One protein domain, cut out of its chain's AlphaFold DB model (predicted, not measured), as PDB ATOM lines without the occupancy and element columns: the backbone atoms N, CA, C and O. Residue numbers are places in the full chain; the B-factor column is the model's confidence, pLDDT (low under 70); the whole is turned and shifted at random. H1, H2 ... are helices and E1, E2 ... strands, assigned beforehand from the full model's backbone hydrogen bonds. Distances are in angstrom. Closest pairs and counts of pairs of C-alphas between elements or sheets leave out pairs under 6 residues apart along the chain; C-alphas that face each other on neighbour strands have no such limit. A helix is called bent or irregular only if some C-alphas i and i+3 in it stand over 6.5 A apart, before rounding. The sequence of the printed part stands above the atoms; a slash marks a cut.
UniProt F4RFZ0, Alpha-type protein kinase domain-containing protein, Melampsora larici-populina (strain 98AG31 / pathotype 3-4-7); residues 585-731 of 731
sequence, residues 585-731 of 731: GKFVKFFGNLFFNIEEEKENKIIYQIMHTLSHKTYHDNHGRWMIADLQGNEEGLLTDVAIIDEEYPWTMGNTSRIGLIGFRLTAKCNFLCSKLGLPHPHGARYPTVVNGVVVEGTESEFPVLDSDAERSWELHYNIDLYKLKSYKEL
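Overview. This is residues 585 to 731 of the 731 residues of the protein "Alpha-type protein kinase domain-containing protein" of Melampsora larici-populina (strain 98AG31 / pathotype 3-4-7) (UniProt F4RFZ0). A bent two-stranded ribbon, E2 running on into E3 and E4 into E5, has helices H2 and H3 packed on its E2 and E5 part, with H4 on H2 and E1 beside E3 at the other end of the ribbon. The hairpin of E6 and E7 lies out at one end of the whole, and the long helix H5 runs along one side, with residues 722 to 731 standing free. The printed part has 147 residues with five named helices and seven named strands, in the order E1 H1 H2 E2 E3 E4 E5 H3 H4 E6 E7 H5, a mixed class. The sheets E1 - E3 - E4, E2 - E5 and E6 - E7 are antiparallel. The whole is compact, with a radius of gyration of the C-alphas of 15.7 A and spans of 51 by 33 by 28 A.

Along the chain. E1 is residues 587 to 589, with C-alpha 587 at (129.467, 99.999, 94.918). H1 is 600 to 603, and H2 is 606 to 621, 21.8 A long. The strands E2, 626 to 629, E3, 632 to 634, E4, 638 to 640, and E5, 643 to 646, follow. H3 is 657 to 667, 15.9 A long, and H4 is 672 to 676. E6 is 688 to 691 and E7 is 694 to 700, 13.2 A long. H5, 708 to 729, is 31.4 A long and ends with C-alpha 729 at (115.075, 88.036, 88.013).

Arrangement. In E1 and E3, N 588 is 2.8 A from O 633, within hydrogen-bond range. In the hairpin of E3 and E4, N 640 is 2.9 A from O 632. E2 and E5 stand at 160 degrees between directions, with N 629 and O 643 2.8 A apart. The closest C-alphas of H2 and E2 are those of Tyr 619 and Met 627, 4.5 A, and of E5 and H3 those of Asp 646 and Ser 657, 5.0 A. H2 touches H4, Thr 613 and Cys 674 having the closest C-alphas, 5.6 A. H1 is close to H2 but not clearly touching, the C-alphas of Glu 603 and Gln 609 being 6.6 A apart. H3 and H5 only just touch, with 3 pairs of C-alphas within 8 A, Gly 663 and Trp 714 closest at 6.9 A, about perpendicular at 78 degrees. In the hairpin of E6 and E7, N 691 is 2.9 A from O 694. H2, H3, H4 and H5 have every O i to N i+4 pair within hydrogen-bond range; H1 is too short for one.

Size, cuts and confidence. The C-alphas farthest apart are those of Gly 698 and Leu 731, 53.9 A. The printed part has no cut and ends at the chain's last residue, 731. The link from H4 to E6 is long, with 11 residues. The mean pLDDT of the printed part is 80.4, and residues 689 to 731 are under 70.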
ATOM      1  N   GLY A 585     134.846 100.019  99.473       91.81
ATOM      2  CA  GLY A 585     133.509  99.694  99.946       91.81
ATOM      3  C   GLY A 585     132.566  99.192  98.856       91.81
ATOM      4  O   GLY A 585     132.953  98.805  97.752       91.81
ATOM      5  N   LYS A 586     131.286  99.116  99.215       92.75
ATOM      6  CA  LYS A 586     130.250  98.558  98.351       92.75
ATOM      7  C   LYS A 586     129.834  99.582  97.301       92.75
ATOM      8  O   LYS A 586     129.327 100.647  97.645       92.75
ATOM      9  N   PHE A 587     129.975  99.210  96.032       93.38
ATOM     10  CA  PHE A 587     129.467  99.999  94.918       93.38
ATOM     11  C   PHE A 587     127.932 100.009  94.903       93.38
ATOM     12  O   PHE A 587     127.281  98.963  94.992       93.38
ATOM     13  N   VAL A 588     127.352 101.196  94.768       94.19
ATOM     14  CA  VAL A 588     125.916 101.453  94.737       94.19
ATOM     15  C   VAL A 588     125.608 102.419  93.602       94.19
ATOM     16  O   VAL A 588     126.176 103.503  93.508       94.19
ATOM     17  N   LYS A 589     124.642 102.038  92.767       95.06
ATOM     18  CA  LYS A 589     123.993 102.937  91.818       95.06
ATOM     19  C   LYS A 589     122.738 103.506  92.470       95.06
ATOM     20  O   LYS A 589     121.837 102.742  92.822       95.06
ATOM     21  N   PHE A 590     122.700 104.819  92.685       95.00
ATOM     22  CA  PHE A 590     121.583 105.472  93.370       95.00
ATOM     23  C   PHE A 590     120.362 105.569  92.453       95.00
ATOM     24  O   PHE A 590     119.258 105.245  92.883       95.00
ATOM     25  N   PHE A 591     120.580 105.953  91.193       95.00
ATOM     26  CA  PHE A 591     119.600 105.932  90.105       95.00
ATOM     27  C   PHE A 591     120.311 106.037  88.745       95.00
ATOM     28  O   PHE A 591     121.529 106.208  88.685       95.00
ATOM     29  N   GLY A 592     119.562 105.866  87.652       94.88
ATOM     30  CA  GLY A 592     120.099 105.895  86.289       94.88
ATOM     31  C   GLY A 592     120.092 107.282  85.637       94.88
ATOM     32  O   GLY A 592     119.902 108.307  86.281       94.88
ATOM     33  N   ASN A 593     120.236 107.309  84.316       94.44
ATOM     34  CA  ASN A 593     120.059 108.492  83.458       94.44
ATOM     35  C   ASN A 593     118.746 108.485  82.646       94.44
ATOM     36  O   ASN A 593     118.538 109.351  81.797       94.44
ATOM     37  N   LEU A 594     117.872 107.502  82.881       92.88
ATOM     38  CA  LEU A 594     116.514 107.425  82.316       92.88
ATOM     39  C   LEU A 594     115.433 107.264  83.390       92.88
ATOM     40  O   LEU A 594     114.307 107.726  83.210       92.88
ATOM     41  N   PHE A 595     115.780 106.607  84.500       89.56
ATOM     42  CA  PHE A 595     114.861 106.257  85.578       89.56
ATOM     43  C   PHE A 595     115.393 106.802  86.900       89.56
ATOM     44  O   PHE A 595     116.475 106.409  87.344       89.56
ATOM     45  N   PHE A 596     114.614 107.692  87.514       93.56
ATOM     46  CA  PHE A 596     114.995 108.438  88.719       93.56
ATOM     47  C   PHE A 596     114.199 108.022  89.957       93.56
ATOM     48  O   PHE A 596     114.388 108.579  91.035       93.56
ATOM     49  N   ASN A 597     113.327 107.021  89.817       89.75
ATOM     50  CA  ASN A 597     112.571 106.488  90.938       89.75
ATOM     51  C   ASN A 597     113.512 105.800  91.935       89.75
ATOM     52  O   ASN A 597     114.324 104.951  91.562       89.75
ATOM     53  N   ILE A 598     113.366 106.146  93.209       88.50
ATOM     54  CA  ILE A 598     114.094 105.523  94.311       88.50
ATOM     55  C   ILE A 598     113.204 104.418  94.873       88.50
ATOM     56  O   ILE A 598     112.011 104.624  95.088       88.50
ATOM     57  N   GLU A 599     113.767 103.234  95.110       89.94
ATOM     58  CA  GLU A 599     113.027 102.151  95.765       89.94
ATOM     59  C   GLU A 599     112.521 102.614  97.140       89.94
ATOM     60  O   GLU A 599     113.247 103.275  97.884       89.94
ATOM     61  N   GLU A 600     111.292 102.241  97.499       89.62
ATOM     62  CA  GLU A 600     110.605 102.717  98.712       89.62
ATOM     63  C   GLU A 600     111.430 102.476  99.995       89.62
ATOM     64  O   GLU A 600     111.513 103.329 100.879       89.62
ATOM     65  N   GLU A 601     112.151 101.352 100.065       92.00
ATOM     66  CA  GLU A 601     113.056 101.018 101.177       92.00
ATOM     67  C   GLU A 601     114.298 101.927 101.291       92.00
ATOM     68  O   GLU A 601     114.950 101.984 102.338       92.00
ATOM     69  N   LYS A 602     114.649 102.637 100.216       92.00
ATOM     70  CA  LYS A 602     115.802 103.544 100.118       92.00
ATOM     71  C   LYS A 602     115.395 105.014 100.122       92.00
ATOM     72  O   LYS A 602     116.233 105.848 100.445       92.00
ATOM     73  N   GLU A 603     114.136 105.340  99.843       88.94
ATOM     74  CA  GLU A 603     113.618 106.716  99.768       88.94
ATOM     75  C   GLU A 603     113.822 107.507 101.075       88.94
ATOM     76  O   GLU A 603     114.072 108.713 101.062       88.94
ATOM     77  N   ASN A 604     113.812 106.816 102.219       89.69
ATOM     78  CA  ASN A 604     114.067 107.412 103.536       89.69
ATOM     79  C   ASN A 604     115.556 107.477 103.921       89.69
ATOM     80  O   ASN A 604     115.897 108.042 104.960       89.69
ATOM     81  N   LYS A 605     116.458 106.899 103.119       92.25
ATOM     82  CA  LYS A 605     117.898 106.952 103.390       92.25
ATOM     83  C   LYS A 605     118.446 108.304 102.954       92.25
ATOM     84  O   LYS A 605     118.309 108.700 101.799       92.25
ATOM     85  N   ILE A 606     119.134 108.972 103.877       91.19
ATOM     86  CA  ILE A 606     119.640 110.336 103.693       91.19
ATOM     87  C   ILE A 606     120.482 110.491 102.419       91.19
ATOM     88  O   ILE A 606     120.251 111.414 101.647       91.19
ATOM     89  N   ILE A 607     121.372 109.536 102.130       91.62
ATOM     90  CA  ILE A 607     122.221 109.581 100.933       91.62
ATOM     91  C   ILE A 607     121.406 109.563  99.634       91.62
ATOM     92  O   ILE A 607     121.676 110.354  98.739       91.62
ATOM     93  N   TYR A 608     120.352 108.748  99.543       93.44
ATOM     94  CA  TYR A 608     119.494 108.692  98.356       93.44
ATOM     95  C   TYR A 608     118.713 109.991  98.165       93.44
ATOM     96  O   TYR A 608     118.594 110.480  97.042       93.44
ATOM     97  N   GLN A 609     118.235 110.584  99.264       93.50
ATOM     98  CA  GLN A 609     117.596 111.896  99.217       93.50
ATOM     99  C   GLN A 609     118.561 112.948  98.682       93.50
ATOM    100  O   GLN A 609     118.189 113.723  97.809       93.50
ATOM    101  N   ILE A 610     119.809 112.933  99.142       93.88
ATOM    102  CA  ILE A 610     120.818 113.905  98.727       93.88
ATOM    103  C   ILE A 610     121.168 113.754  97.252       93.88
ATOM    104  O   ILE A 610     121.135 114.748  96.532       93.88
ATOM    105  N   MET A 611     121.421 112.531  96.786       95.31
ATOM    106  CA  MET A 611     121.711 112.272  95.373       95.31
ATOM    107  C   MET A 611     120.568 112.755  94.480       95.31
ATOM    108  O   MET A 611     120.783 113.438  93.481       95.31
ATOM    109  N   HIS A 612     119.328 112.481  94.876       95.81
ATOM    110  CA  HIS A 612     118.167 112.920  94.115       95.81
ATOM    111  C   HIS A 612     117.986 114.448  94.157       95.81
ATOM    112  O   HIS A 612     117.661 115.074  93.147       95.81
ATOM    113  N   THR A 613     118.235 115.082  95.306       96.25
ATOM    114  CA  THR A 613     118.201 116.544  95.433       96.25
ATOM    115  C   THR A 613     119.322 117.213  94.639       96.25
ATOM    116  O   THR A 613     119.076 118.279  94.087       96.25
ATOM    117  N   LEU A 614     120.505 116.606  94.509       96.75
ATOM    118  CA  LEU A 614     121.594 117.109  93.663       96.75
ATOM    119  C   LEU A 614     121.169 117.169  92.187       96.75
ATOM    120  O   LEU A 614     121.292 118.216  91.546       96.75
ATOM    121  N   SER A 615     120.606 116.081  91.656       97.50
ATOM    122  CA  SER A 615     120.041 116.059  90.299       97.50
ATOM    123  C   SER A 615     118.950 117.113  90.118       97.50
ATOM    124  O   SER A 615     118.957 117.853  89.138       97.50
ATOM    125  N   HIS A 616     118.060 117.261  91.101       97.31
ATOM    126  CA  HIS A 616     117.011 118.271  91.046       97.31
ATOM    127  C   HIS A 616     117.546 119.708  91.114       97.31
ATOM    128  O   HIS A 616     117.097 120.572  90.365       97.31
ATOM    129  N   LYS A 617     118.520 119.974  91.985       96.50
ATOM    130  CA  LYS A 617     119.131 121.296  92.123       96.50
ATOM    131  C   LYS A 617     119.838 121.693  90.836       96.50
ATOM    132  O   LYS A 617     119.619 122.796  90.360       96.50
ATOM    133  N   THR A 618     120.625 120.789  90.252       96.50
ATOM    134  CA  THR A 618     121.307 121.058  88.975       96.50
ATOM    135  C   THR A 618     120.315 121.251  87.835       96.50
ATOM    136  O   THR A 618     120.491 122.172  87.049       96.50
ATOM    137  N   TYR A 619     119.226 120.479  87.793       95.88
ATOM    138  CA  TYR A 619     118.129 120.716  86.853       95.88
ATOM    139  C   TYR A 619     117.520 122.118  87.011       95.88
ATOM    140  O   TYR A 619     117.340 122.842  86.033       95.88
ATOM    141  N   HIS A 620     117.234 122.522  88.250       94.88
ATOM    142  CA  HIS A 620     116.626 123.813  88.562       94.88
ATOM    143  C   HIS A 620     117.545 125.002  88.255       94.88
ATOM    144  O   HIS A 620     117.125 125.950  87.593       94.88
ATOM    145  N   ASP A 621     118.801 124.927  88.692       93.00
ATOM    146  CA  ASP A 621     119.802 125.984  88.515       93.00
ATOM    147  C   ASP A 621     120.113 126.252  87.047       93.00
ATOM    148  O   ASP A 621     120.497 127.359  86.683       93.00
ATOM    149  N   ASN A 622     119.915 125.242  86.204       90.44
ATOM    150  CA  ASN A 622     120.115 125.332  84.767       90.44
ATOM    151  C   ASN A 622     118.808 125.507  83.997       90.44
ATOM    152  O   ASN A 622     118.747 125.186  82.812       90.44
ATOM    153  N   HIS A 623     117.759 126.004  84.657       89.69
ATOM    154  CA  HIS A 623     116.476 126.316  84.031       89.69
ATOM    155  C   HIS A 623     115.902 125.139  83.226       89.69
ATOM    156  O   HIS A 623     115.398 125.298  82.119       89.69
ATOM    157  N   GLY A 624     116.038 123.926  83.757       90.50
ATOM    158  CA  GLY A 624     115.524 122.707  83.148       90.50
ATOM    159  C   GLY A 624     116.239 122.238  81.878       90.50
ATOM    160  O   GLY A 624     115.803 121.259  81.274       90.50
ATOM    161  N   ARG A 625     117.329 122.900  81.474       88.81
ATOM    162  CA  ARG A 625     118.080 122.586  80.251       88.81
ATOM    163  C   ARG A 625     118.967 121.354  80.392       88.81
ATOM    164  O   ARG A 625     119.097 120.569  79.455       88.81
ATOM    165  N   TRP A 626     119.633 121.218  81.533       94.12
ATOM    166  CA  TRP A 626     120.531 120.101  81.794       94.12
ATOM    167  C   TRP A 626     120.602 119.774  83.279       94.12
ATOM    168  O   TRP A 626     120.242 120.587  84.128       94.12
ATOM    169  N   MET A 627     121.051 118.564  83.596       96.44
ATOM    170  CA  MET A 627     121.200 118.090  84.969       96.44
ATOM    171  C   MET A 627     122.280 117.026  85.092       96.44
ATOM    172  O   MET A 627     122.620 116.338  84.126       96.44
ATOM    173  N   ILE A 628     122.764 116.842  86.315       96.75
ATOM    174  CA  ILE A 628     123.590 115.693  86.668       96.75
ATOM    175  C   ILE A 628     122.705 114.468  86.898       96.75
ATOM    176  O   ILE A 628     121.662 114.563  87.543       96.75
ATOM    177  N   ALA A 629     123.132 113.313  86.398       96.81
ATOM    178  CA  ALA A 629     122.424 112.044  86.498       96.81
ATOM    179  C   ALA A 629     123.390 110.855  86.614       96.81
ATOM    180  O   ALA A 629     124.604 111.029  86.717       96.81
ATOM    181  N   ASP A 630     122.836 109.639  86.590       96.44
ATOM    182  CA  ASP A 630     123.585 108.382  86.721       96.44
ATOM    183  C   ASP A 630     124.494 108.347  87.958       96.44
ATOM    184  O   ASP A 630     125.632 107.886  87.909       96.44
ATOM    185  N   LEU A 631     123.997 108.882  89.078       95.94
ATOM    186  CA  LEU A 631     124.774 108.983  90.307       95.94
ATOM    187  C   LEU A 631     125.045 107.587  90.875       95.94
ATOM    188  O   LEU A 631     124.126 106.844  91.236       95.94
ATOM    189  N   GLN A 632     126.326 107.246  90.969       95.38
ATOM    190  CA  GLN A 632     126.823 105.963  91.449       95.38
ATOM    191  C   GLN A 632     128.177 106.138  92.140       95.38
ATOM    192  O   GLN A 632     128.908 107.086  91.864       95.38
ATOM    193  N   GLY A 633     128.485 105.258  93.086       95.06
ATOM    194  CA  GLY A 633     129.620 105.434  93.985       95.06
ATOM    195  C   GLY A 633     129.590 104.450  95.146       95.06
ATOM    196  O   GLY A 633     129.030 103.365  95.010       95.06
ATOM    197  N   ASN A 634     130.155 104.820  96.292       93.88
ATOM    198  CA  ASN A 634     130.001 104.050  97.530       93.88
ATOM    199  C   ASN A 634     128.926 104.638  98.465       93.88
ATOM    200  O   ASN A 634     128.408 105.735  98.255       93.88
ATOM    201  N   GLU A 635     128.575 103.891  99.516       89.88
ATOM    202  CA  GLU A 635     127.583 104.319 100.520       89.88
ATOM    203  C   GLU A 635     128.061 105.497 101.392       89.88
ATOM    204  O   GLU A 635     127.244 106.120 102.070       89.88
ATOM    205  N   GLU A 636     129.354 105.829 101.351       88.88
ATOM    206  CA  GLU A 636     129.937 106.978 102.053       88.88
ATOM    207  C   GLU A 636     129.792 108.279 101.270       88.88
ATOM    208  O   GLU A 636     129.907 109.346 101.863       88.88
ATOM    209  N   GLY A 637     129.485 108.203  99.972       86.88
ATOM    210  CA  GLY A 637     129.243 109.386  99.164       86.88
ATOM    211  C   GLY A 637     130.340 109.771  98.180       86.88
ATOM    212  O   GLY A 637     130.274 110.864  97.617       86.88
ATOM    213  N   LEU A 638     131.321 108.898  97.956       93.69
ATOM    214  CA  LEU A 638     132.324 109.075  96.914       93.69
ATOM    215  C   LEU A 638     131.756 108.596  95.574       93.69
ATOM    216  O   LEU A 638     131.454 107.413  95.406       93.69
ATOM    217  N   LEU A 639     131.568 109.528  94.642       95.62
ATOM    218  CA  LEU A 639     130.890 109.330  93.362       95.62
ATOM    219  C   LEU A 639     131.882 109.103  92.218       95.62
ATOM    220  O   LEU A 639     132.963 109.684  92.198       95.62
ATOM    221  N   THR A 640     131.480 108.314  91.225       95.50
ATOM    222  CA  THR A 640     132.200 108.090  89.959       95.50
ATOM    223  C   THR A 640     131.202 107.926  88.810       95.50
ATOM    224  O   THR A 640     130.004 107.778  89.031       95.50
ATOM    225  N   ASP A 641     131.694 107.975  87.571       94.19
ATOM    226  CA  ASP A 641     130.948 107.710  86.337       94.19
ATOM    227  C   ASP A 641     129.631 108.482  86.229       94.19
ATOM    228  O   ASP A 641     128.623 107.978  85.736       94.19
ATOM    229  N   VAL A 642     129.664 109.733  86.678       94.69
ATOM    230  CA  VAL A 642     128.531 110.652  86.628       94.69
ATOM    231  C   VAL A 642     128.179 110.986  85.176       94.69
ATOM    232  O   VAL A 642     129.067 111.238  84.357       94.69
ATOM    233  N   ALA A 643     126.884 111.035  84.860       95.19
ATOM    234  CA  ALA A 643     126.376 111.516  83.579       95.19
ATOM    235  C   ALA A 643     125.896 112.970  83.681       95.19
ATOM    236  O   ALA A 643     125.401 113.405  84.721       95.19
ATOM    237  N   ILE A 644     125.986 113.707  82.573       96.06
ATOM    238  CA  ILE A 644     125.296 114.989  82.403       96.06
ATOM    239  C   ILE A 644     124.293 114.804  81.270       96.06
ATOM    240  O   ILE A 644     124.665 114.418  80.161       96.06
ATOM    241  N   ILE A 645     123.018 115.029  81.577       95.75
ATOM    242  CA  ILE A 645     121.928 114.997  80.606       95.75
ATOM    243  C   ILE A 645     121.690 116.432  80.162       95.75
ATOM    244  O   ILE A 645     121.359 117.268  80.995       95.75
ATOM    245  N   ASP A 646     121.856 116.708  78.876       92.94
ATOM    246  CA  ASP A 646     121.734 118.044  78.282       92.94
ATOM    247  C   ASP A 646     121.150 117.901  76.876       92.94
ATOM    248  O   ASP A 646     121.558 117.022  76.107       92.94
ATOM    249  N   GLU A 647     120.173 118.739  76.547       85.12
ATOM    250  CA  GLU A 647     119.518 118.731  75.239       85.12
ATOM    251  C   GLU A 647     120.416 119.282  74.122       85.12
ATOM    252  O   GLU A 647     120.329 118.827  72.984       85.12
ATOM    253  N   GLU A 648     121.311 120.223  74.433       84.25
ATOM    254  CA  GLU A 648     122.137 120.903  73.434       84.25
ATOM    255  C   GLU A 648     123.560 120.350  73.343       84.25
ATOM    256  O   GLU A 648     124.139 120.306  72.255       84.25
ATOM    257  N   TYR A 649     124.170 120.008  74.481       82.12
ATOM    258  CA  TYR A 649     125.573 119.602  74.517       82.12
ATOM    259  C   TYR A 649     125.698 118.095  74.755       82.12
ATOM    260  O   TYR A 649     125.309 117.607  75.809       82.12
ATOM    261  N   PRO A 650     126.276 117.314  73.830       74.69
ATOM    262  CA  PRO A 650     126.164 115.863  73.883       74.69
ATOM    263  C   PRO A 650     126.922 115.177  75.036       74.69
ATOM    264  O   PRO A 650     126.771 113.972  75.139       74.69
ATOM    265  N   TRP A 651     127.685 115.880  75.897       82.56
ATOM    266  CA  TRP A 651     128.391 115.399  77.121       82.56
ATOM    267  C   TRP A 651     128.938 113.955  77.095       82.56
ATOM    268  O   TRP A 651     129.089 113.311  78.135       82.56
ATOM    269  N   THR A 652     129.306 113.454  75.913       85.12
ATOM    270  CA  THR A 652     129.732 112.071  75.648       85.12
ATOM    271  C   THR A 652     128.684 110.996  76.008       85.12
ATOM    272  O   THR A 652     127.475 111.193  75.926       85.12
ATOM    273  N   MET A 653     129.155 109.795  76.342       86.38
ATOM    274  CA  MET A 653     128.332 108.627  76.623       86.38
ATOM    275  C   MET A 653     127.521 108.835  77.905       86.38
ATOM    276  O   MET A 653     128.040 109.331  78.902       86.38
ATOM    277  N   GLY A 654     126.258 108.412  77.898       88.44
ATOM    278  CA  GLY A 654     125.357 108.560  79.043       88.44
ATOM    279  C   GLY A 654     124.507 109.832  79.025       88.44
ATOM    280  O   GLY A 654     123.577 109.916  79.826       88.44
ATOM    281  N   ASN A 655     124.737 110.770  78.098       94.31
ATOM    282  CA  ASN A 655     123.768 111.829  77.836       94.31
ATOM    283  C   ASN A 655     122.556 111.243  77.093       94.31
ATOM    284  O   ASN A 655     122.648 110.833  75.938       94.31
ATOM    285  N   THR A 656     121.417 111.182  77.772       93.19
ATOM    286  CA  THR A 656     120.134 110.729  77.217       93.19
ATOM    287  C   THR A 656     119.312 111.892  76.659       93.19
ATOM    288  O   THR A 656     118.144 111.720  76.325       93.19
ATOM    289  N   SER A 657     119.911 113.076  76.537       91.38
ATOM    290  CA  SER A 657     119.332 114.291  75.970       91.38
ATOM    291  C   SER A 657     117.927 114.557  76.526       91.38
ATOM    292  O   SER A 657     117.642 114.317  77.702       91.38
ATOM    293  N   ARG A 658     117.009 115.020  75.676       90.06
ATOM    294  CA  ARG A 658     115.641 115.355  76.064       90.06
ATOM    295  C   ARG A 658     114.883 114.204  76.736       90.06
ATOM    296  O   ARG A 658     114.122 114.460  77.666       90.06
ATOM    297  N   ILE A 659     115.083 112.945  76.324       91.75
ATOM    298  CA  ILE A 659     114.339 111.816  76.913       91.75
ATOM    299  C   ILE A 659     114.730 111.576  78.380       91.75
ATOM    300  O   ILE A 659     113.870 111.241  79.194       91.75
ATOM    301  N   GLY A 660     115.990 111.828  78.744       93.94
ATOM    302  CA  GLY A 660     116.445 111.794  80.134       93.94
ATOM    303  C   GLY A 660     115.796 112.874  80.997       93.94
ATOM    304  O   GLY A 660     115.321 112.581  82.094       93.94
ATOM    305  N   LEU A 661     115.707 114.102  80.478       93.69
ATOM    306  CA  LEU A 661     115.062 115.227  81.169       93.69
ATOM    307  C   LEU A 661     113.563 114.975  81.377       93.69
ATOM    308  O   LEU A 661     113.038 115.229  82.460       93.69
ATOM    309  N   ILE A 662     112.882 114.421  80.371       91.19
ATOM    310  CA  ILE A 662     111.477 114.000  80.483       91.19
ATOM    311  C   ILE A 662     111.336 112.921  81.561       91.19
ATOM    312  O   ILE A 662     110.504 113.053  82.457       91.19
ATOM    313  N   GLY A 663     112.191 111.894  81.532       92.75
ATOM    314  CA  GLY A 663     112.169 110.833  82.537       92.75
ATOM    315  C   GLY A 663     112.388 111.345  83.955       92.75
ATOM    316  O   GLY A 663     111.710 110.893  84.881       92.75
ATOM    317  N   PHE A 664     113.267 112.334  84.130       95.31
ATOM    318  CA  PHE A 664     113.435 113.018  85.406       95.31
ATOM    319  C   PHE A 664     112.144 113.718  85.831       95.31
ATOM    320  O   PHE A 664     111.632 113.427  86.906       95.31
ATOM    321  N   ARG A 665     111.549 114.568  84.986       93.12
ATOM    322  CA  ARG A 665     110.314 115.292  85.339       93.12
ATOM    323  C   ARG A 665     109.151 114.376  85.716       93.12
ATOM    324  O   ARG A 665     108.387 114.730  86.613       93.12
ATOM    325  N   LEU A 666     109.025 113.233  85.040       90.50
ATOM    326  CA  LEU A 666     107.938 112.276  85.252       90.50
ATOM    327  C   LEU A 666     108.133 111.404  86.498       90.50
ATOM    328  O   LEU A 666     107.153 111.032  87.139       90.50
ATOM    329  N   THR A 667     109.375 111.053  86.846       91.69
ATOM    330  CA  THR A 667     109.637 110.056  87.906       91.69
ATOM    331  C   THR A 667     110.285 110.604  89.164       91.69
ATOM    332  O   THR A 667     110.255 109.934  90.197       91.69
ATOM    333  N   ALA A 668     110.862 111.801  89.106       92.19
ATOM    334  CA  ALA A 668     111.534 112.402  90.241       92.19
ATOM    335  C   ALA A 668     110.525 112.872  91.292       92.19
ATOM    336  O   ALA A 668     109.613 113.651  91.009       92.19
ATOM    337  N   LYS A 669     110.737 112.443  92.538       92.12
ATOM    338  CA  LYS A 669     109.930 112.860  93.689       92.12
ATOM    339  C   LYS A 669     110.703 113.852  94.544       92.12
ATOM    340  O   LYS A 669     111.832 113.593  94.960       92.12
ATOM    341  N   CYS A 670     110.097 114.997  94.847       95.00
ATOM    342  CA  CYS A 670     110.682 115.908  95.825       95.00
ATOM    343  C   CYS A 670     110.750 115.245  97.203       95.00
ATOM    344  O   CYS A 670     109.768 114.690  97.688       95.00
ATOM    345  N   ASN A 671     111.906 115.361  97.850       94.31
ATOM    346  CA  ASN A 671     112.112 114.929  99.225       94.31
ATOM    347  C   ASN A 671     112.278 116.148 100.154       94.31
ATOM    348  O   ASN A 671     112.237 117.302  99.717       94.31
ATOM    349  N   PHE A 672     112.502 115.891 101.442       92.56
ATOM    350  CA  PHE A 672     112.663 116.933 102.457       92.56
ATOM    351  C   PHE A 672     113.770 117.955 102.141       92.56
ATOM    352  O   PHE A 672     113.607 119.142 102.430       92.56
ATOM    353  N   LEU A 673     114.880 117.530 101.530       92.94
ATOM    354  CA  LEU A 673     115.969 118.433 101.150       92.94
ATOM    355  C   LEU A 673     115.595 119.304  99.950       92.94
ATOM    356  O   LEU A 673     115.933 120.485  99.947       92.94
ATOM    357  N   CYS A 674     114.832 118.775  98.986       95.69
ATOM    358  CA  CYS A 674     114.261 119.593  97.912       95.69
ATOM    359  C   CYS A 674     113.393 120.719  98.492       95.69
ATOM    360  O   CYS A 674     113.555 121.875  98.109       95.69
ATOM    361  N   SER A 675     112.524 120.395  99.458       94.12
ATOM    362  CA  SER A 675     111.673 121.386 100.128       94.12
ATOM    363  C   SER A 675     112.485 122.421 100.901       94.12
ATOM    364  O   SER A 675     112.182 123.609 100.833       94.12
ATOM    365  N   LYS A 676     113.539 121.996 101.607       92.56
ATOM    366  CA  LYS A 676     114.433 122.912 102.326       92.56
ATOM    367  C   LYS A 676     115.186 123.871 101.410       92.56
ATOM    368  O   LYS A 676     115.397 125.013 101.794       92.56
ATOM    369  N   LEU A 677     115.575 123.414 100.224       94.25
ATOM    370  CA  LEU A 677     116.210 124.253  99.209       94.25
ATOM    371  C   LEU A 677     115.205 125.093  98.404       94.25
ATOM    372  O   LEU A 677     115.620 125.830  97.514       94.25
ATOM    373  N   GLY A 678     113.901 124.990  98.690       94.62
ATOM    374  CA  GLY A 678     112.863 125.726  97.971       94.62
ATOM    375  C   GLY A 678     112.699 125.295  96.513       94.62
ATOM    376  O   GLY A 678     112.263 126.099  95.693       94.62
ATOM    377  N   LEU A 679     113.057 124.053  96.171       95.00
ATOM    378  CA  LEU A 679     112.984 123.577  94.790       95.00
ATOM    379  C   LEU A 679     111.530 123.284  94.381       95.00
ATOM    380  O   LEU A 679     110.837 122.552  95.101       95.00
ATOM    381  N   PRO A 680     111.060 123.806  93.231       93.94
ATOM    382  CA  PRO A 680     109.720 123.521  92.720       93.94
ATOM    383  C   PRO A 680     109.603 122.054  92.306       93.94
ATOM    384  O   PRO A 680     110.595 121.428  91.975       93.94
ATOM    385  N   HIS A 681     108.401 121.477  92.279       92.56
ATOM    386  CA  HIS A 681     108.249 120.093  91.816       92.56
ATOM    387  C   HIS A 681     108.727 119.942  90.352       92.56
ATOM    388  O   HIS A 681     108.248 120.713  89.519       92.56
ATOM    389  N   PRO A 682     109.571 118.950  89.987       89.56
ATOM    390  CA  PRO A 682     110.127 118.815  88.630       89.56
ATOM    391  C   PRO A 682     109.068 118.817  87.520       89.56
ATOM    392  O   PRO A 682     109.224 119.465  86.486       89.56
ATOM    393  N   HIS A 683     107.955 118.123  87.762       85.19
ATOM    394  CA  HIS A 683     106.812 118.087  86.851       85.19
ATOM    395  C   HIS A 683     106.148 119.462  86.646       85.19
ATOM    396  O   HIS A 683     105.837 119.835  85.520       85.19
ATOM    397  N   GLY A 684     105.952 120.235  87.719       79.06
ATOM    398  CA  GLY A 684     105.253 121.526  87.677       79.06
ATOM    399  C   GLY A 684     106.160 122.734  87.439       79.06
ATOM    400  O   GLY A 684     105.662 123.846  87.282       79.06
ATOM    401  N   ALA A 685     107.478 122.537  87.443       81.62
ATOM    402  CA  ALA A 685     108.437 123.603  87.229       81.62
ATOM    403  C   ALA A 685     108.345 124.115  85.787       81.62
ATOM    404  O   ALA A 685     108.459 123.346  84.833       81.62
ATOM    405  N   ARG A 686     108.146 125.426  85.653       79.62
ATOM    406  CA  ARG A 686     108.204 126.137  84.380       79.62
ATOM    407  C   ARG A 686     109.512 126.896  84.327       79.62
ATOM    408  O   ARG A 686     109.835 127.639  85.253       79.62
ATOM    409  N   TYR A 687     110.263 126.679  83.262       79.06
ATOM    410  CA  TYR A 687     111.524 127.362  83.029       79.06
ATOM    411  C   TYR A 687     111.431 128.157  81.734       79.06
ATOM    412  O   TYR A 687     110.693 127.755  80.843       79.06
ATOM    413  N   PRO A 688     112.120 129.294  81.610       71.44
ATOM    414  CA  PRO A 688     112.140 130.034  80.357       71.44
ATOM    415  C   PRO A 688     112.833 129.222  79.258       71.44
ATOM    416  O   PRO A 688     113.759 128.453  79.526       71.44
ATOM    417  N   THR A 689     112.395 129.408  78.015       67.06
ATOM    418  CA  THR A 689     113.042 128.764  76.868       67.06
ATOM    419  C   THR A 689     114.436 129.356  76.666       67.06
ATOM    420  O   THR A 689     114.609 130.576  76.608       67.06
ATOM    421  N   VAL A 690     115.446 128.492  76.551       62.22
ATOM    422  CA  VAL A 690     116.817 128.900  76.230       62.22
ATOM    423  C   VAL A 690     117.067 128.618  74.753       62.22
ATOM    424  O   VAL A 690     117.064 127.465  74.336       62.22
ATOM    425  N   VAL A 691     117.295 129.662  73.955       62.88
ATOM    426  CA  VAL A 691     117.608 129.544  72.523       62.88
ATOM    427  C   VAL A 691     119.041 130.011  72.305       62.88
ATOM    428  O   VAL A 691     119.381 131.153  72.608       62.88
ATOM    429  N   ASN A 692     119.910 129.123  71.806       61.31
ATOM    430  CA  ASN A 692     121.340 129.400  71.591       61.31
ATOM    431  C   ASN A 692     122.068 129.922  72.848       61.31
ATOM    432  O   ASN A 692     122.953 130.773  72.762       61.31
ATOM    433  N   GLY A 693     121.690 129.430  74.030       59.22
ATOM    434  CA  GLY A 693     122.273 129.872  75.302       59.22
ATOM    435  C   GLY A 693     121.774 131.229  75.813       59.22
ATOM    436  O   GLY A 693     122.295 131.706  76.819       59.22
ATOM    437  N   VAL A 694     120.774 131.838  75.166       59.72
ATOM    438  CA  VAL A 694     120.113 133.063  75.635       59.72
ATOM    439  C   VAL A 694     118.740 132.708  76.198       59.72
ATOM    440  O   VAL A 694     117.951 132.027  75.545       59.72
ATOM    441  N   VAL A 695     118.464 133.164  77.421       65.75
ATOM    442  CA  VAL A 695     117.143 133.052  78.052       65.75
ATOM    443  C   VAL A 695     116.193 134.011  77.337       65.75
ATOM    444  O   VAL A 695     116.435 135.217  77.333       65.75
ATOM    445  N   VAL A 696     115.132 133.490  76.723       67.12
ATOM    446  CA  VAL A 696     114.109 134.310  76.067       67.12
ATOM    447  C   VAL A 696     113.035 134.647  77.104       67.12
ATOM    448  O   VAL A 696     112.273 133.783  77.533       67.12
ATOM    449  N   GLU A 697     113.007 135.901  77.569       51.00
ATOM    450  CA  GLU A 697     111.946 136.384  78.461       51.00
ATOM    451  C   GLU A 697     110.594 136.375  77.731       51.00
ATOM    452  O   GLU A 697     110.487 136.823  76.592       51.00
ATOM    453  N   GLY A 698     109.546 135.888  78.399       51.03
ATOM    454  CA  GLY A 698     108.172 135.916  77.879       51.03
ATOM    455  C   GLY A 698     107.714 134.651  77.149       51.03
ATOM    456  O   GLY A 698     106.523 134.524  76.890       51.03
ATOM    457  N   THR A 699     108.603 133.687  76.899       49.41
ATOM    458  CA  THR A 699     108.218 132.321  76.526       49.41
ATOM    459  C   THR A 699     108.624 131.392  77.660       49.41
ATOM    460  O   THR A 699     109.737 130.855  77.708       49.41
ATOM    461  N   GLU A 700     107.718 131.209  78.632       48.84
ATOM    462  CA  GLU A 700     107.810 130.005  79.458       48.84
ATOM    463  C   GLU A 700     107.969 128.845  78.477       48.84
ATOM    464  O   GLU A 700     107.249 128.779  77.478       48.84
ATOM    465  N   SER A 701     108.956 127.982  78.704       46.50
ATOM    466  CA  SER A 701     108.941 126.664  78.108       46.50
ATOM    467  C   SER A 701     107.631 126.050  78.583       46.50
ATOM    468  O   SER A 701     107.540 125.429  79.643       46.50
ATOM    469  N   GLU A 702     106.594 126.202  77.764       45.91
ATOM    470  CA  GLU A 702     105.813 125.052  77.406       45.91
ATOM    471  C   GLU A 702     106.872 124.053  76.949       45.91
ATOM    472  O   GLU A 702     107.297 124.013  75.799       45.91
ATOM    473  N   PHE A 703     107.366 123.235  77.885       47.00
ATOM    474  CA  PHE A 703     107.503 121.840  77.535       47.00
ATOM    475  C   PHE A 703     106.162 121.565  76.887       47.00
ATOM    476  O   PHE A 703     105.181 121.655  77.636       47.00
ATOM    477  N   PRO A 704     106.104 121.435  75.545       41.56
ATOM    478  CA  PRO A 704     104.833 121.320  74.850       41.56
ATOM    479  C   PRO A 704     104.099 120.276  75.652       41.56
ATOM    480  O   PRO A 704     104.724 119.233  75.864       41.56
ATOM    481  N   VAL A 705     102.957 120.651  76.258       44.94
ATOM    482  CA  VAL A 705     102.146 119.799  77.147       44.94
ATOM    483  C   VAL A 705     102.355 118.398  76.645       44.94
ATOM    484  O   VAL A 705     101.923 118.205  75.513       44.94
ATOM    485  N   LEU A 706     103.171 117.586  77.355       46.03
ATOM    486  CA  LEU A 706     103.943 116.489  76.744       46.03
ATOM    487  C   LEU A 706     103.073 115.882  75.668       46.03
ATOM    488  O   LEU A 706     102.078 115.255  76.031       46.03
ATOM    489  N   ASP A 707     103.338 116.208  74.388       47.31
ATOM    490  CA  ASP A 707     102.390 115.771  73.365       47.31
ATOM    491  C   ASP A 707     102.304 114.269  73.566       47.31
ATOM    492  O   ASP A 707     103.334 113.653  73.854       47.31
ATOM    493  N   SER A 708     101.092 113.725  73.605       55.62
ATOM    494  CA  SER A 708     100.810 112.417  74.206       55.62
ATOM    495  C   SER A 708     101.794 111.327  73.753       55.62
ATOM    496  O   SER A 708     102.080 110.392  74.491       55.62
ATOM    497  N   ASP A 709     102.397 111.499  72.578       56.56
ATOM    498  CA  ASP A 709     103.482 110.716  72.004       56.56
ATOM    499  C   ASP A 709     104.831 110.733  72.757       56.56
ATOM    500  O   ASP A 709     105.491 109.698  72.801       56.56
ATOM    501  N   ALA A 710     105.277 111.836  73.367       57.34
ATOM    502  CA  ALA A 710     106.510 111.901  74.160       57.34
ATOM    503  C   ALA A 710     106.359 111.198  75.519       57.34
ATOM    504  O   ALA A 710     107.234 110.417  75.905       57.34
ATOM    505  N   GLU A 711     105.231 111.415  76.205       60.09
ATOM    506  CA  GLU A 711     104.842 110.637  77.391       60.09
ATOM    507  C   GLU A 711     104.720 109.157  77.041       60.09
ATOM    508  O   GLU A 711     105.359 108.315  77.668       60.09
ATOM    509  N   ARG A 712     104.006 108.836  75.960       60.34
ATOM    510  CA  ARG A 712     103.835 107.460  75.485       60.34
ATOM    511  C   ARG A 712     105.153 106.819  75.065       60.34
ATOM    512  O   ARG A 712     105.355 105.637  75.324       60.34
ATOM    513  N   SER A 713     106.072 107.562  74.446       63.50
ATOM    514  CA  SER A 713     107.415 107.085  74.084       63.50
ATOM    515  C   SER A 713     108.254 106.776  75.324       63.50
ATOM    516  O   SER A 713     108.954 105.757  75.360       63.50
ATOM    517  N   TRP A 714     108.145 107.600  76.368       65.44
ATOM    518  CA  TRP A 714     108.778 107.327  77.652       65.44
ATOM    519  C   TRP A 714     108.140 106.118  78.356       65.44
ATOM    520  O   TRP A 714     108.863 105.214  78.771       65.44
ATOM    521  N   GLU A 715     106.808 106.017  78.403       64.56
ATOM    522  CA  GLU A 715     106.089 104.850  78.936       64.56
ATOM    523  C   GLU A 715     106.437 103.558  78.178       64.56
ATOM    524  O   GLU A 715     106.586 102.493  78.781       64.56
ATOM    525  N   LEU A 716     106.604 103.631  76.855       62.91
ATOM    526  CA  LEU A 716     107.056 102.521  76.014       62.91
ATOM    527  C   LEU A 716     108.462 102.059  76.421       62.91
ATOM    528  O   LEU A 716     108.671 100.861  76.620       62.91
ATOM    529  N   HIS A 717     109.409 102.985  76.602       61.91
ATOM    530  CA  HIS A 717     110.763 102.659  77.070       61.91
ATOM    531  C   HIS A 717     110.762 102.102  78.501       61.91
ATOM    532  O   HIS A 717     111.392 101.075  78.761       61.91
ATOM    533  N   TYR A 718     110.001 102.724  79.406       61.91
ATOM    534  CA  TYR A 718     109.837 102.300  80.798       61.91
ATOM    535  C   TYR A 718     109.321 100.862  80.894       61.91
ATOM    536  O   TYR A 718     109.888 100.032  81.609       61.91
ATOM    537  N   ASN A 719     108.289 100.532  80.115       59.97
ATOM    538  CA  ASN A 719     107.732  99.187  80.089       59.97
ATOM    539  C   ASN A 719     108.727  98.167  79.513       59.97
ATOM    540  O   ASN A 719     108.889  97.095  80.095       59.97
ATOM    541  N   ILE A 720     109.439  98.485  78.425       61.81
ATOM    542  CA  ILE A 720     110.431  97.577  77.822       61.81
ATOM    543  C   ILE A 720     111.541  97.212  78.818       61.81
ATOM    544  O   ILE A 720     111.907  96.038  78.925       61.81
ATOM    545  N   ASP A 721     112.069  98.182  79.562       55.62
ATOM    546  CA  ASP A 721     113.161  97.916  80.499       55.62
ATOM    547  C   ASP A 721     112.682  97.229  81.786       55.62
ATOM    548  O   ASP A 721     113.372  96.333  82.283       55.62
ATOM    549  N   LEU A 722     111.461  97.510  82.261       55.66
ATOM    550  CA  LEU A 722     110.816  96.726  83.323       55.66
ATOM    551  C   LEU A 722     110.610  95.257  82.930       55.66
ATOM    552  O   LEU A 722     110.840  94.368  83.752       55.66
ATOM    553  N   TYR A 723     110.200  94.987  81.686       48.53
ATOM    554  CA  TYR A 723     110.047  93.618  81.183       48.53
ATOM    555  C   TYR A 723     111.387  92.876  81.143       48.53
ATOM    556  O   TYR A 723     111.453  91.718  81.562       48.53
ATOM    557  N   LYS A 724     112.476  93.540  80.733       48.47
ATOM    558  CA  LYS A 724     113.821  92.945  80.783       48.47
ATOM    559  C   LYS A 724     114.260  92.669  82.222       48.47
ATOM    560  O   LYS A 724     114.685  91.555  82.515       48.47
ATOM    561  N   LEU A 725     114.109  93.635  83.129       41.53
ATOM    562  CA  LEU A 725     114.472  93.487  84.545       41.53
ATOM    563  C   LEU A 725     113.698  92.360  85.243       41.53
ATOM    564  O   LEU A 725     114.277  91.653  86.066       41.53
ATOM    565  N   LYS A 726     112.423  92.146  84.891       38.00
ATOM    566  CA  LYS A 726     111.651  90.986  85.363       38.00
ATOM    567  C   LYS A 726     112.170  89.674  84.774       38.00
ATOM    568  O   LYS A 726     112.409  88.746  85.535       38.00
ATOM    569  N   SER A 727     112.451  89.623  83.470       35.97
ATOM    570  CA  SER A 727     112.981  88.407  82.829       35.97
ATOM    571  C   SER A 727     114.363  87.976  83.349       35.97
ATOM    572  O   SER A 727     114.659  86.789  83.363       35.97
ATOM    573  N   TYR A 728     115.187  88.916  83.829       33.78
ATOM    574  CA  TYR A 728     116.486  88.620  84.448       33.78
ATOM    575  C   TYR A 728     116.406  88.227  85.930       33.78
ATOM    576  O   TYR A 728     117.374  87.686  86.444       33.78
ATOM    577  N   LYS A 729     115.295  88.504  86.630       32.22
ATOM    578  CA  LYS A 729     115.075  88.036  88.013       32.22
ATOM    579  C   LYS A 729     114.434  86.644  88.079       32.22
ATOM    580  O   LYS A 729     114.406  86.049  89.151       32.22
ATOM    581  N   GLU A 730     113.894  86.155  86.963       33.41
ATOM    582  CA  GLU A 730     113.278  84.825  86.834       33.41
ATOM    583  C   GLU A 730     114.238  83.761  86.254       33.41
ATOM    584  O   GLU A 730     113.859  82.593  86.136       33.41
ATOM    585  N   LEU A 731     115.479  84.152  85.938       33.56
ATOM    586  CA  LEU A 731     116.626  83.295  85.603       33.56
ATOM    587  C   LEU A 731     117.630  83.313  86.758       33.56
ATOM    588  O   LEU A 731     118.256  82.254  86.990       33.56
TER     589      LEU A 731